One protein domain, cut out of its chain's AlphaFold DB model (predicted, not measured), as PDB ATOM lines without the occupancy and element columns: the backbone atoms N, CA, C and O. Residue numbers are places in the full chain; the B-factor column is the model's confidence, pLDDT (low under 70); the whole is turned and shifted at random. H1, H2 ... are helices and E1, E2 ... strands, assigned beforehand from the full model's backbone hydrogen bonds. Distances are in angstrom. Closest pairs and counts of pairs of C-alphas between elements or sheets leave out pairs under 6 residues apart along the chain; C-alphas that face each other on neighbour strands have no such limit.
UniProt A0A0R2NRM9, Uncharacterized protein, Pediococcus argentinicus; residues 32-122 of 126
ATOM      1  N   GLU A  32     106.107 -64.242 199.673       74.75
ATOM      2  CA  GLU A  32     106.798 -63.102 199.079       74.75
ATOM      3  C   GLU A  32     106.225 -62.699 197.711       74.75
ATOM      4  O   GLU A  32     106.376 -61.549 197.299       74.75
ATOM      5  N   LEU A  33     105.529 -63.615 197.027       74.88
ATOM      6  CA  LEU A  33     104.913 -63.391 195.718       74.88
ATOM      7  C   LEU A  33     103.481 -62.846 195.807       74.88
ATOM      8  O   LEU A  33     102.770 -62.836 194.805       74.88
ATOM      9  N   VAL A  34     103.044 -62.382 196.981       76.62
ATOM     10  CA  VAL A  34     101.743 -61.721 197.157       76.62
ATOM     11  C   VAL A  34     101.666 -60.462 196.287       76.62
ATOM     12  O   VAL A  34     102.378 -59.479 196.522       76.62
ATOM     13  N   GLN A  35     100.756 -60.475 195.314       78.94
ATOM     14  CA  GLN A  35     100.536 -59.399 194.350       78.94
ATOM     15  C   GLN A  35      99.120 -58.844 194.436       78.94
ATOM     16  O   GLN A  35      98.157 -59.588 194.614       78.94
ATOM     17  N   GLN A  36      98.998 -57.527 194.293       79.00
ATOM     18  CA  GLN A  36      97.701 -56.875 194.190       79.00
ATOM     19  C   GLN A  36      97.148 -57.130 192.791       79.00
ATOM     20  O   GLN A  36      97.821 -56.827 191.806       79.00
ATOM     21  N   VAL A  37      95.949 -57.699 192.709       76.19
ATOM     22  CA  VAL A  37      95.291 -57.994 191.429       76.19
ATOM     23  C   VAL A  37      94.268 -56.918 191.071       76.19
ATOM     24  O   VAL A  37      94.098 -56.605 189.896       76.19
ATOM     25  N   ASP A  38      93.652 -56.292 192.075       73.25
ATOM     26  CA  ASP A  38      92.774 -55.130 191.918       73.25
ATOM     27  C   ASP A  38      92.753 -54.262 193.199       73.25
ATOM     28  O   ASP A  38      93.521 -54.476 194.142       73.25
ATOM     29  N   GLU A  39      91.875 -53.258 193.249       69.44
ATOM     30  CA  GLU A  39      91.701 -52.344 194.390       69.44
ATOM     31  C   GLU A  39      91.432 -53.031 195.745       69.44
ATOM     32  O   GLU A  39      91.716 -52.448 196.792       69.44
ATOM     33  N   ARG A  40      90.913 -54.261 195.741       71.75
ATOM     34  CA  ARG A  40      90.405 -55.009 196.898       71.75
ATOM     35  C   ARG A  40      90.889 -56.456 196.959       71.75
ATOM     36  O   ARG A  40      90.412 -57.192 197.815       71.75
ATOM     37  N   THR A  41      91.823 -56.872 196.114       74.50
ATOM     38  CA  THR A  41      92.207 -58.282 196.022       74.50
ATOM     39  C   THR A  41      93.716 -58.444 195.945       74.50
ATOM     40  O   THR A  41      94.382 -57.829 195.109       74.50
ATOM     41  N   TRP A  42      94.255 -59.329 196.787       81.25
ATOM     42  CA  TRP A  42      95.627 -59.819 196.674       81.25
ATOM     43  C   TRP A  42      95.616 -61.308 196.368       81.25
ATOM     44  O   TRP A  42      94.839 -62.060 196.954       81.25
ATOM     45  N   ALA A  43      96.497 -61.724 195.469       83.44
ATOM     46  CA  ALA A  43      96.674 -63.113 195.096       83.44
ATOM     47  C   ALA A  43      98.112 -63.556 195.333       83.44
ATOM     48  O   ALA A  43      99.059 -62.779 195.185       83.44
ATOM     49  N   VAL A  44      98.271 -64.825 195.674       85.12
ATOM     50  CA  VAL A  44      99.568 -65.469 195.854       85.12
ATOM     51  C   VAL A  44      99.514 -66.881 195.268       85.12
ATOM     52  O   VAL A  44      98.468 -67.532 195.376       85.12
ATOM     53  N   PRO A  45     100.590 -67.367 194.621       84.44
ATOM     54  CA  PRO A  45     100.630 -68.731 194.114       84.44
ATOM     55  C   PRO A  45     100.339 -69.737 195.229       84.44
ATOM     56  O   PRO A  45     100.989 -69.735 196.276       84.44
ATOM     57  N   PHE A  46      99.339 -70.581 194.999       85.12
ATOM     58  CA  PHE A  46      98.926 -71.619 195.938       85.12
ATOM     59  C   PHE A  46      99.508 -72.969 195.555       85.12
ATOM     60  O   PHE A  46     100.125 -73.633 196.382       85.12
ATOM     61  N   PHE A  47      99.330 -73.354 194.290       83.62
ATOM     62  CA  PHE A  47      99.810 -74.629 193.781       83.62
ATOM     63  C   PHE A  47     100.164 -74.530 192.294       83.62
ATOM     64  O   PHE A  47      99.295 -74.442 191.423       83.62
ATOM     65  N   GLU A  48     101.464 -74.574 192.018       80.31
ATOM     66  CA  GLU A  48     102.022 -74.791 190.684       80.31
ATOM     67  C   GLU A  48     102.213 -76.302 190.480       80.31
ATOM     68  O   GLU A  48     102.687 -76.973 191.400       80.31
ATOM     69  N   PRO A  49     101.856 -76.874 189.316       83.50
ATOM     70  CA  PRO A  49     101.641 -76.224 188.018       83.50
ATOM     71  C   PRO A  49     100.168 -75.962 187.655       83.50
ATOM     72  O   PRO A  49      99.866 -75.691 186.500       83.50
ATOM     73  N   MET A  50      99.223 -76.086 188.591       84.56
ATOM     74  CA  MET A  50      97.787 -75.956 188.275       84.56
ATOM     75  C   MET A  50      97.318 -74.502 188.116       84.56
ATOM     76  O   MET A  50      96.117 -74.264 187.979       84.56
ATOM     77  N   ASP A  51      98.248 -73.546 188.185       87.44
ATOM     78  CA  ASP A  51      98.000 -72.106 188.209       87.44
ATOM     79  C   ASP A  51      96.862 -71.713 189.170       87.44
ATOM     80  O   ASP A  51      95.989 -70.887 188.878       87.44
ATOM     81  N   LEU A  52      96.862 -72.352 190.343       87.81
ATOM     82  CA  LEU A  52      95.945 -72.045 191.429       87.81
ATOM     83  C   LEU A  52      96.550 -70.964 192.314       87.81
ATOM     84  O   LEU A  52      97.711 -71.051 192.723       87.81
ATOM     85  N   TYR A  53      95.731 -69.974 192.652       86.75
ATOM     86  CA  TYR A  53      96.099 -68.851 193.501       86.75
ATOM     87  C   TYR A  53      95.202 -68.820 194.730       86.75
ATOM     88  O   TYR A  53      93.981 -68.988 194.620       86.75
ATOM     89  N   LEU A  54      95.804 -68.567 195.893       84.31
ATOM     90  CA  LEU A  54      95.042 -68.140 197.054       84.31
ATOM     91  C   LEU A  54      94.780 -66.662 196.902       84.31
ATOM     92  O   LEU A  54      95.660 -65.872 196.563       84.31
ATOM     93  N   VAL A  55      93.539 -66.324 197.170       81.19
ATOM     94  CA  VAL A  55      93.023 -64.980 197.142       81.19
ATOM     95  C   VAL A  55      92.761 -64.594 198.581       81.19
ATOM     96  O   VAL A  55      92.007 -65.265 199.288       81.19
ATOM     97  N   CYS A  56      93.439 -63.546 199.019       77.75
ATOM     98  CA  CYS A  56      93.500 -63.156 200.414       77.75
ATOM     99  C   CYS A  56      92.841 -61.794 200.604       77.75
ATOM    100  O   CYS A  56      93.189 -60.821 199.929       77.75
ATOM    101  N   PHE A  57      91.935 -61.725 201.575       77.06
ATOM    102  CA  PHE A  57      91.265 -60.500 201.992       77.06
ATOM    103  C   PHE A  57      91.413 -60.312 203.499       77.06
ATOM    104  O   PHE A  57      91.492 -61.287 204.233       77.06
ATOM    105  N   VAL A  58      91.401 -59.074 203.984       70.94
ATOM    106  CA  VAL A  58      91.370 -58.746 205.414       70.94
ATOM    107  C   VAL A  58      90.085 -57.982 205.665       70.94
ATOM    108  O   VAL A  58      89.974 -56.855 205.191       70.94
ATOM    109  N   ASN A  59      89.122 -58.587 206.366       70.00
ATOM    110  CA  ASN A  59      87.817 -57.968 206.605       70.00
ATOM    111  C   ASN A  59      87.886 -56.780 207.589       70.00
ATOM    112  O   ASN A  59      88.932 -56.483 208.165       70.00
ATOM    113  N   LEU A  60      86.743 -56.122 207.833       66.81
ATOM    114  CA  LEU A  60      86.656 -54.978 208.755       66.81
ATOM    115  C   LEU A  60      87.031 -55.305 210.211       66.81
ATOM    116  O   LEU A  60      87.384 -54.400 210.962       66.81
ATOM    117  N   ALA A  61      86.965 -56.577 210.604       69.12
ATOM    118  CA  ALA A  61      87.386 -57.053 211.918       69.12
ATOM    119  C   ALA A  61      88.885 -57.412 211.972       69.12
ATOM    120  O   ALA A  61      89.388 -57.764 213.033       69.12
ATOM    121  N   GLY A  62      89.604 -57.317 210.848       68.06
ATOM    122  CA  GLY A  62      91.018 -57.670 210.748       68.06
ATOM    123  C   GLY A  62      91.287 -59.156 210.502       68.06
ATOM    124  O   GLY A  62      92.442 -59.561 210.568       68.06
ATOM    125  N   HIS A  63      90.267 -59.970 210.208       71.56
ATOM    126  CA  HIS A  63      90.450 -61.398 209.930       71.56
ATOM    127  C   HIS A  63      90.843 -61.637 208.475       71.56
ATOM    128  O   HIS A  63      90.231 -61.069 207.562       71.56
ATOM    129  N   ALA A  64      91.811 -62.532 208.270       71.25
ATOM    130  CA  ALA A  64      92.175 -63.016 206.951       71.25
ATOM    131  C   ALA A  64      91.092 -63.974 206.421       71.25
ATOM    132  O   ALA A  64      90.782 -65.001 207.026       71.25
ATOM    133  N   ILE A  65      90.509 -63.633 205.277       71.88
ATOM    134  CA  ILE A  65      89.624 -64.494 204.496       71.88
ATOM    135  C   ILE A  65      90.444 -65.054 203.345       71.88
ATOM    136  O   ILE A  65      91.067 -64.299 202.595       71.88
ATOM    137  N   ILE A  66      90.415 -66.374 203.200       75.25
ATOM    138  CA  ILE A  66      91.159 -67.082 202.162       75.25
ATOM    139  C   ILE A  66      90.167 -67.779 201.232       75.25
ATOM    140  O   ILE A  66      89.304 -68.546 201.664       75.25
ATOM    141  N   ALA A  67      90.306 -67.507 199.940       78.69
ATOM    142  CA  ALA A  67      89.582 -68.159 198.857       78.69
ATOM    143  C   ALA A  67      90.564 -68.685 197.807       78.69
ATOM    144  O   ALA A  67      91.751 -68.367 197.839       78.69
ATOM    145  N   ALA A  68      90.072 -69.493 196.870       84.31
ATOM    146  CA  ALA A  68      90.865 -69.972 195.747       84.31
ATOM    147  C   ALA A  68      90.354 -69.378 194.434       84.31
ATOM    148  O   ALA A  68      89.164 -69.116 194.255       84.31
ATOM    149  N   SER A  69      91.265 -69.184 193.491       85.31
ATOM    150  CA  SER A  69      90.945 -68.757 192.135       85.31
ATOM    151  C   SER A  69      91.944 -69.364 191.163       85.31
ATOM    152  O   SER A  69      93.105 -69.602 191.507       85.31
ATOM    153  N   LYS A  70      91.493 -69.626 189.940       86.81
ATOM    154  CA  LYS A  70      92.406 -69.943 188.839       86.81
ATOM    155  C   LYS A  70      93.012 -68.649 188.330       86.81
ATOM    156  O   LYS A  70      92.295 -67.657 188.192       86.81
ATOM    157  N   GLY A  71      94.285 -68.647 187.972       84.44
ATOM    158  CA  GLY A  71      94.915 -67.461 187.407       84.44
ATOM    159  C   GLY A  71      96.048 -67.790 186.457       84.44
ATOM    160  O   GLY A  71      96.236 -68.936 186.090       84.44
ATOM    161  N   TYR A  72      96.788 -66.772 186.043       82.69
ATOM    162  CA  TYR A  72      98.079 -66.913 185.375       82.69
ATOM    163  C   TYR A  72      98.900 -65.640 185.582       82.69
ATOM    164  O   TYR A  72      98.357 -64.578 185.895       82.69
ATOM    165  N   ILE A  73     100.214 -65.728 185.384       79.00
ATOM    166  CA  ILE A  73     101.095 -64.558 185.420       79.00
ATOM    167  C   ILE A  73     101.088 -63.894 184.041       79.00
ATOM    168  O   ILE A  73     101.514 -64.474 183.045       79.00
ATOM    169  N   SER A  74     100.637 -62.645 183.978       75.38
ATOM    170  CA  SER A  74     100.794 -61.796 182.801       75.38
ATOM    171  C   SER A  74     102.254 -61.370 182.669       75.38
ATOM    172  O   SER A  74     102.768 -60.590 183.471       75.38
ATOM    173  N   HIS A  75     102.940 -61.849 181.631       71.94
ATOM    174  CA  HIS A  75     104.345 -61.505 181.389       71.94
ATOM    175  C   HIS A  75     104.565 -60.026 181.026       71.94
ATOM    176  O   HIS A  75     105.659 -59.508 181.250       71.94
ATOM    177  N   SER A  76     103.553 -59.337 180.486       75.31
ATOM    178  CA  SER A  76     103.659 -57.927 180.080       75.31
ATOM    179  C   SER A  76     103.613 -56.975 181.274       75.31
ATOM    180  O   SER A  76     104.385 -56.024 181.342       75.31
ATOM    181  N   THR A  77     102.731 -57.252 182.231       73.19
ATOM    182  CA  THR A  77     102.514 -56.430 183.430       73.19
ATOM    183  C   THR A  77     103.203 -56.995 184.666       73.19
ATOM    184  O   THR A  77     103.224 -56.336 185.701       73.19
ATOM    185  N   LYS A  78     103.766 -58.209 184.569       73.06
ATOM    186  CA  LYS A  78     104.273 -59.005 185.699       73.06
ATOM    187  C   LYS A  78     103.251 -59.106 186.836       73.06
ATOM    188  O   LYS A  78     103.635 -59.132 188.001       73.06
ATOM    189  N   SER A  79     101.966 -59.134 186.478       75.69
ATOM    190  CA  SER A  79     100.842 -59.192 187.407       75.69
ATOM    191  C   SER A  79     100.130 -60.533 187.298       75.69
ATOM    192  O   SER A  79     100.078 -61.125 186.221       75.69
ATOM    193  N   VAL A  80      99.528 -60.999 188.383       82.38
ATOM    194  CA  VAL A  80      98.589 -62.124 188.329       82.38
ATOM    195  C   VAL A  80      97.278 -61.658 187.695       82.38
ATOM    196  O   VAL A  80      96.781 -60.579 188.007       82.38
ATOM    197  N   VAL A  81      96.713 -62.469 186.805       82.38
ATOM    198  CA  VAL A  81      95.364 -62.302 186.261       82.38
ATOM    199  C   VAL A  81      94.515 -63.451 186.778       82.38
ATOM    200  O   VAL A  81      94.778 -64.608 186.453       82.38
ATOM    201  N   LEU A  82      93.506 -63.143 187.593       84.38
ATOM    202  CA  LEU A  82      92.537 -64.131 188.062       84.38
ATOM    203  C   LEU A  82      91.460 -64.346 186.995       84.38
ATOM    204  O   LEU A  82      90.982 -63.402 186.372       84.38
ATOM    205  N   THR A  83      91.083 -65.601 186.780       82.00
ATOM    206  CA  THR A  83      90.132 -66.016 185.736       82.00
ATOM    207  C   THR A  83      88.770 -66.413 186.298       82.00
ATOM    208  O   THR A  83      87.783 -66.390 185.566       82.00
ATOM    209  N   GLY A  84      88.686 -66.731 187.593       76.56
ATOM    210  CA  GLY A  84      87.411 -66.914 188.280       76.56
ATOM    211  C   GLY A  84      87.541 -67.583 189.652       76.56
ATOM    212  O   GLY A  84      88.412 -68.444 189.830       76.56
ATOM    213  N   PRO A  85      86.669 -67.222 190.614       77.75
ATOM    214  CA  PRO A  85      86.684 -67.804 191.947       77.75
ATOM    215  C   PRO A  85      86.295 -69.276 191.876       77.75
ATOM    216  O   PRO A  85      85.388 -69.665 191.136       77.75
ATOM    217  N   ILE A  86      86.949 -70.093 192.694       82.19
ATOM    218  CA  ILE A  86      86.564 -71.481 192.924       82.19
ATOM    219  C   ILE A  86      86.496 -71.749 194.434       82.19
ATOM    220  O   ILE A  86      87.264 -71.165 195.201       82.19
ATOM    221  N   PRO A  87      85.602 -72.639 194.902       79.75
ATOM    222  CA  PRO A  87      85.598 -73.040 196.304       79.75
ATOM    223  C   PRO A  87      86.961 -73.612 196.712       79.75
ATOM    224  O   PRO A  87      87.489 -74.490 196.026       79.75
ATOM    225  N   LEU A  88      87.512 -73.170 197.846       79.94
ATOM    226  CA  LEU A  88      88.825 -73.627 198.324       79.94
ATOM    227  C   LEU A  88      88.875 -75.153 198.507       79.94
ATOM    228  O   LEU A  88      89.840 -75.793 198.105       79.94
ATOM    229  N   CYS A  89      87.795 -75.771 198.993       77.56
ATOM    230  CA  CYS A  89      87.706 -77.229 199.083       77.56
ATOM    231  C   CYS A  89      87.788 -77.922 197.714       77.56
ATOM    232  O   CYS A  89      88.334 -79.016 197.618       77.56
ATOM    233  N   LYS A  90      87.263 -77.299 196.649       84.19
ATOM    234  CA  LYS A  90      87.344 -77.836 195.290       84.19
ATOM    235  C   LYS A  90      88.766 -77.700 194.753       84.19
ATOM    236  O   LYS A  90      89.283 -78.667 194.214       84.19
ATOM    237  N   ALA A  91      89.417 -76.560 194.985       86.62
ATOM    238  CA  ALA A  91      90.831 -76.380 194.657       86.62
ATOM    239  C   ALA A  91      91.704 -77.446 195.338       86.62
ATOM    240  O   ALA A  91      92.510 -78.097 194.689       86.62
ATOM    241  N   ILE A  92      91.485 -77.684 196.634       86.94
ATOM    242  CA  ILE A  92      92.200 -78.708 197.403       86.94
ATOM    243  C   ILE A  92      91.899 -80.123 196.886       86.94
ATOM    244  O   ILE A  92      92.805 -80.947 196.829       86.94
ATOM    245  N   GLN A  93      90.656 -80.426 196.494       87.56
ATOM    246  CA  GLN A  93      90.316 -81.709 195.863       87.56
ATOM    247  C   GLN A  93      91.050 -81.900 194.535       87.56
ATOM    248  O   GLN A  93      91.616 -82.965 194.318       87.56
ATOM    249  N   ASP A  94      91.084 -80.869 193.691       89.12
ATOM    250  CA  ASP A  94      91.792 -80.904 192.411       89.12
ATOM    251  C   ASP A  94      93.304 -81.096 192.637       89.12
ATOM    252  O   ASP A  94      93.938 -81.892 191.948       89.12
ATOM    253  N   ILE A  95      93.876 -80.449 193.660       91.00
ATOM    254  CA  ILE A  95      95.272 -80.673 194.061       91.00
ATOM    255  C   ILE A  95      95.465 -82.092 194.588       91.00
ATOM    256  O   ILE A  95      96.459 -82.718 194.258       91.00
ATOM    257  N   LYS A  96      94.524 -82.646 195.361       90.50
ATOM    258  CA  LYS A  96      94.627 -84.007 195.910       90.50
ATOM    259  C   LYS A  96      94.743 -85.077 194.822       90.50
ATOM    260  O   LYS A  96      95.350 -86.114 195.077       90.50
ATOM    261  N   GLU A  97      94.186 -84.843 193.633       91.31
ATOM    262  CA  GLU A  97      94.350 -85.729 192.472       91.31
ATOM    263  C   GLU A  97      95.783 -85.710 191.904       91.31
ATOM    264  O   GLU A  97      96.203 -86.685 191.281       91.31
ATOM    265  N   VAL A  98      96.542 -84.634 192.143       92.62
ATOM    266  CA  VAL A  98      97.904 -84.408 191.625       92.62
ATOM    267  C   VAL A  98      98.980 -84.633 192.695       92.62
ATOM    268  O   VAL A  98      99.954 -85.342 192.455       92.62
ATOM    269  N   ASP A  99      98.799 -84.053 193.881       92.50
ATOM    270  CA  ASP A  99      99.674 -84.140 195.050       92.50
ATOM    271  C   ASP A  99      98.840 -84.341 196.338       92.50
ATOM    272  O   ASP A  99      98.426 -83.383 197.008       92.50
ATOM    273  N   PRO A 100      98.583 -85.607 196.718       91.06
ATOM    274  CA  PRO A 100      97.800 -85.934 197.905       91.06
ATOM    275  C   PRO A 100      98.434 -85.465 199.219       91.06
ATOM    276  O   PRO A 100      97.708 -85.191 200.175       91.06
ATOM    277  N   GLN A 101      99.771 -85.403 199.291       90.88
ATOM    278  CA  GLN A 101     100.484 -85.037 200.518       90.88
ATOM    279  C   GLN A 101     100.351 -83.542 200.783       90.88
ATOM    280  O   GLN A 101      99.983 -83.151 201.892       90.88
ATOM    281  N   PHE A 102     100.576 -82.719 199.755       88.62
ATOM    282  CA  PHE A 102     100.362 -81.279 199.846       88.62
ATOM    283  C   PHE A 102      98.907 -80.958 200.203       88.62
ATOM    284  O   PHE A 102      98.650 -80.156 201.104       88.62
ATOM    285  N   ALA A 103      97.952 -81.616 199.537       88.31
ATOM    286  CA  ALA A 103      96.534 -81.383 199.782       88.31
ATOM    287  C   ALA A 103      96.137 -81.712 201.227       88.31
ATOM    288  O   ALA A 103      95.459 -80.909 201.865       88.31
ATOM    289  N   GLN A 104      96.576 -82.858 201.762       88.88
ATOM    290  CA  GLN A 104      96.246 -83.250 203.132       88.88
ATOM    291  C   GLN A 104      96.882 -82.312 204.164       88.88
ATOM    292  O   GLN A 104      96.179 -81.830 205.045       88.88
ATOM    293  N   HIS A 105      98.166 -81.981 204.006       89.25
ATOM    294  CA  HIS A 105      98.842 -81.023 204.886       89.25
ATOM    295  C   HIS A 105      98.119 -79.668 204.928       89.25
ATOM    296  O   HIS A 105      97.951 -79.069 205.989       89.25
ATOM    297  N   THR A 106      97.653 -79.209 203.767       86.06
ATOM    298  CA  THR A 106      96.942 -77.939 203.635       86.06
ATOM    299  C   THR A 106      95.569 -77.970 204.313       86.06
ATOM    300  O   THR A 106      95.187 -76.990 204.948       86.06
ATOM    301  N   ILE A 107      94.834 -79.086 204.214       85.56
ATOM    302  CA  ILE A 107      93.561 -79.277 204.930       85.56
ATOM    303  C   ILE A 107      93.788 -79.182 206.437       85.56
ATOM    304  O   ILE A 107      93.122 -78.384 207.090       85.56
ATOM    305  N   ASP A 108      94.745 -79.950 206.960       87.81
ATOM    306  CA  ASP A 108      95.011 -80.021 208.399       87.81
ATOM    307  C   ASP A 108      95.343 -78.626 208.965       87.81
ATOM    308  O   ASP A 108      94.867 -78.244 210.035       87.81
ATOM    309  N   LEU A 109      96.109 -77.829 208.210       85.25
ATOM    310  CA  LEU A 109      96.441 -76.451 208.570       85.25
ATOM    311  C   LEU A 109      95.218 -75.519 208.554       85.25
ATOM    312  O   LEU A 109      95.034 -74.736 209.486       85.25
ATOM    313  N   PHE A 110      94.391 -75.568 207.502       80.44
ATOM    314  CA  PHE A 110      93.189 -74.732 207.435       80.44
ATOM    315  C   PHE A 110      92.212 -75.063 208.563       80.44
ATOM    316  O   PHE A 110      91.658 -74.148 209.166       80.44
ATOM    317  N   GLU A 111      92.013 -76.343 208.874       83.00
ATOM    318  CA  GLU A 111      91.121 -76.767 209.953       83.00
ATOM    319  C   GLU A 111      91.600 -76.271 211.326       83.00
ATOM    320  O   GLU A 111      90.795 -75.741 212.094       83.00
ATOM    321  N   ASP A 112      92.899 -76.369 211.616       85.31
ATOM    322  CA  ASP A 112      93.503 -75.870 212.859       85.31
ATOM    323  C   ASP A 112      93.348 -74.341 213.014       85.31
ATOM    324  O   ASP A 112      92.934 -73.847 214.065       85.31
ATOM    325  N   GLU A 113      93.597 -73.569 211.955       79.94
ATOM    326  CA  GLU A 113      93.487 -72.101 211.994       79.94
ATOM    327  C   GLU A 113      92.022 -71.615 212.012       79.94
ATOM    328  O   GLU A 113      91.706 -70.603 212.649       79.94
ATOM    329  N   VAL A 114      91.094 -72.357 211.392       77.12
ATOM    330  CA  VAL A 114      89.644 -72.121 211.526       77.12
ATOM    331  C   VAL A 114      89.186 -72.383 212.963       77.12
ATOM    332  O   VAL A 114      88.450 -71.572 213.522       77.12
ATOM    333  N   GLN A 115      89.648 -73.464 213.602       80.81
ATOM    334  CA  GLN A 115      89.328 -73.755 215.007       80.81
ATOM    335  C   GLN A 115      89.854 -72.682 215.968       80.81
ATOM    336  O   GLN A 115      89.201 -72.368 216.962       80.81
ATOM    337  N   LYS A 116      91.006 -72.081 215.654       80.06
ATOM    338  CA  LYS A 116      91.575 -70.950 216.403       80.06
ATOM    339  C   LYS A 116      90.864 -69.618 216.141       80.06
ATOM    340  O   LYS A 116      91.165 -68.637 216.819       80.06
ATOM    341  N   GLY A 117      89.941 -69.563 215.177       71.88
ATOM    342  CA  GLY A 117      89.242 -68.340 214.778       71.88
ATOM    343  C   GLY A 117      90.124 -67.342 214.022       71.88
ATOM    344  O   GLY A 117      89.764 -66.172 213.915       71.88
ATOM    345  N   VAL A 118      91.275 -67.788 213.514       69.00
ATOM    346  CA  VAL A 118      92.240 -66.950 212.785       69.00
ATOM    347  C   VAL A 118      91.814 -66.780 211.327       69.00
ATOM    348  O   VAL A 118      92.004 -65.712 210.745       69.00
ATOM    349  N   VAL A 119      91.205 -67.818 210.746       66.06
ATOM    350  CA  VAL A 119      90.801 -67.851 209.336       66.06
ATOM    351  C   VAL A 119      89.331 -68.216 209.185       66.06
ATOM    352  O   VAL A 119      88.764 -69.004 209.938       66.06
ATOM    353  N   SER A 120      88.706 -67.648 208.158       66.31
ATOM    354  CA  SER A 120      87.460 -68.149 207.582       66.31
ATOM    355  C   SER A 120      87.661 -68.397 206.087       66.31
ATOM    356  O   SER A 120      88.379 -67.660 205.410       66.31
ATOM    357  N   TRP A 121      87.022 -69.442 205.573       67.00
ATOM    358  CA  TRP A 121      87.132 -69.887 204.183       67.00
ATOM    359  C   TRP A 121      85.758 -69.974 203.518       67.00
ATOM    360  O   TRP A 121      84.765 -70.311 204.164       67.00
ATOM    361  N   GLY A 122      85.690 -69.660 202.224       64.06
ATOM    362  CA  GLY A 122      84.430 -69.609 201.483       64.06
ATOM    363  C   GLY A 122      84.611 -69.291 200.001       64.06
ATOM    364  O   GLY A 122      85.717 -69.348 199.465       64.06
TER     365      GLY A 122
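This is residues 32 to 122 of the 126 residues of an uncharacterized protein of Pediococcus argentinicus (UniProt A0A0R2NRM9). Picture a strongly twisted sheet that folds over on itself, with a helical hairpin packed on it: E4 and E5 bend sharply, so that the hairpin of E4 and E5 swings round and the first part of E5 comes close to E1, the strand at the far end of the row. Away from the turn of that hairpin, H1 packs on the sheet with residues 88 to 95, H2 folds back beside H1 and only grazes the sheet, and the short E6 then joins the first residues of E4. The printed part has 91 residues, with two named helices and six named strands in the order E1 E2 E3 E4 E5 H1 H2 E6; the class is mixed, helices and strands. The sheet is branched and mixed, antiparallel from E1 through E5 and parallel where E6 joins E4. The whole is compact, with a radius of gyration of the C-alphas of 13.2 A and spans of 40 by 36 by 22 A.

Begin with the longest strand, E4, residues 64 to 74: find C-alpha 64 at (92.175, -63.016, 206.951) and go 25.7 A to C-alpha 74 at (100.794, -61.796, 182.801), with a bend of 77 degrees at residue 70. Before it in the chain look for E3, residues 52 to 58 and 19.8 A long, E2, residues 41 to 47 and 18.2 A long, and the short E1, residues 35 to 38. After it comes E5, residues 79 to 86, 19.6 A long, which bends by 62 degrees at residue 83. Then follow H1, residues 88 to 98, 15.6 A long, and H2, residues 100 to 115, 22.6 A long. The short E6, residues 119 to 121, ends with C-alpha 121 at (87.132, -69.887, 204.183).

Start at E4, which has three neighbours: E3 on one side, beside residues 64 to 70, and on the other side E5, beside residues 68 to 74, and E6, beside residues 64 to 66. Strands E1 to E5 form a meander, each strand the antiparallel neighbour of the one before. For E3 and E4 look at N 55 and O 67, 2.8 A apart, and for the hairpin of E4 and E5 at N 83 and O 70, 2.8 A. The hairpin of E2 and E3 has N 46 and O 52 at 2.8 A, and that of E1 and E2 has N 43 and O 35 at 2.8 A. E4 and E6 are parallel, with N 66 and O 120 within hydrogen-bond range at 3.3 A. The edge strands E1 and E5 have their closest C-alphas, those of Val 37 and Val 80, 6.1 A apart. H1 is on the sheet at a height over the sheet of 10.3 A, over E2 and E3; it only just runs along the strands, at 28 degrees to E3 on the local plane. H1 and H2 form a helical hairpin and touch, H2 with residues 102 to 107 alone, at a shallow tilt of 22 degrees, opposite ways; the closest C-alphas, those of Lys 96 and Ala 103, are 5.1 A apart. H2 only grazes the sheet, with its residues 102 to 114; its closest C-alphas to E6 are those of Glu 113 and Val 119, 5.7 A. E5 and E6 are apart. In H2 every O i to N i+4 pair is within hydrogen-bond range, in H1 6 of 7.

Look for the two C-alphas farthest apart at Ser 76 and Gln 115, 40.9 A. The printed part runs from 32 to 122 with no cut, and each link between successive elements is tight. The mean pLDDT of the printed part is 80.1; you will find values under 70 at residue 39, residues 60 to 62 and residues 118 to 122.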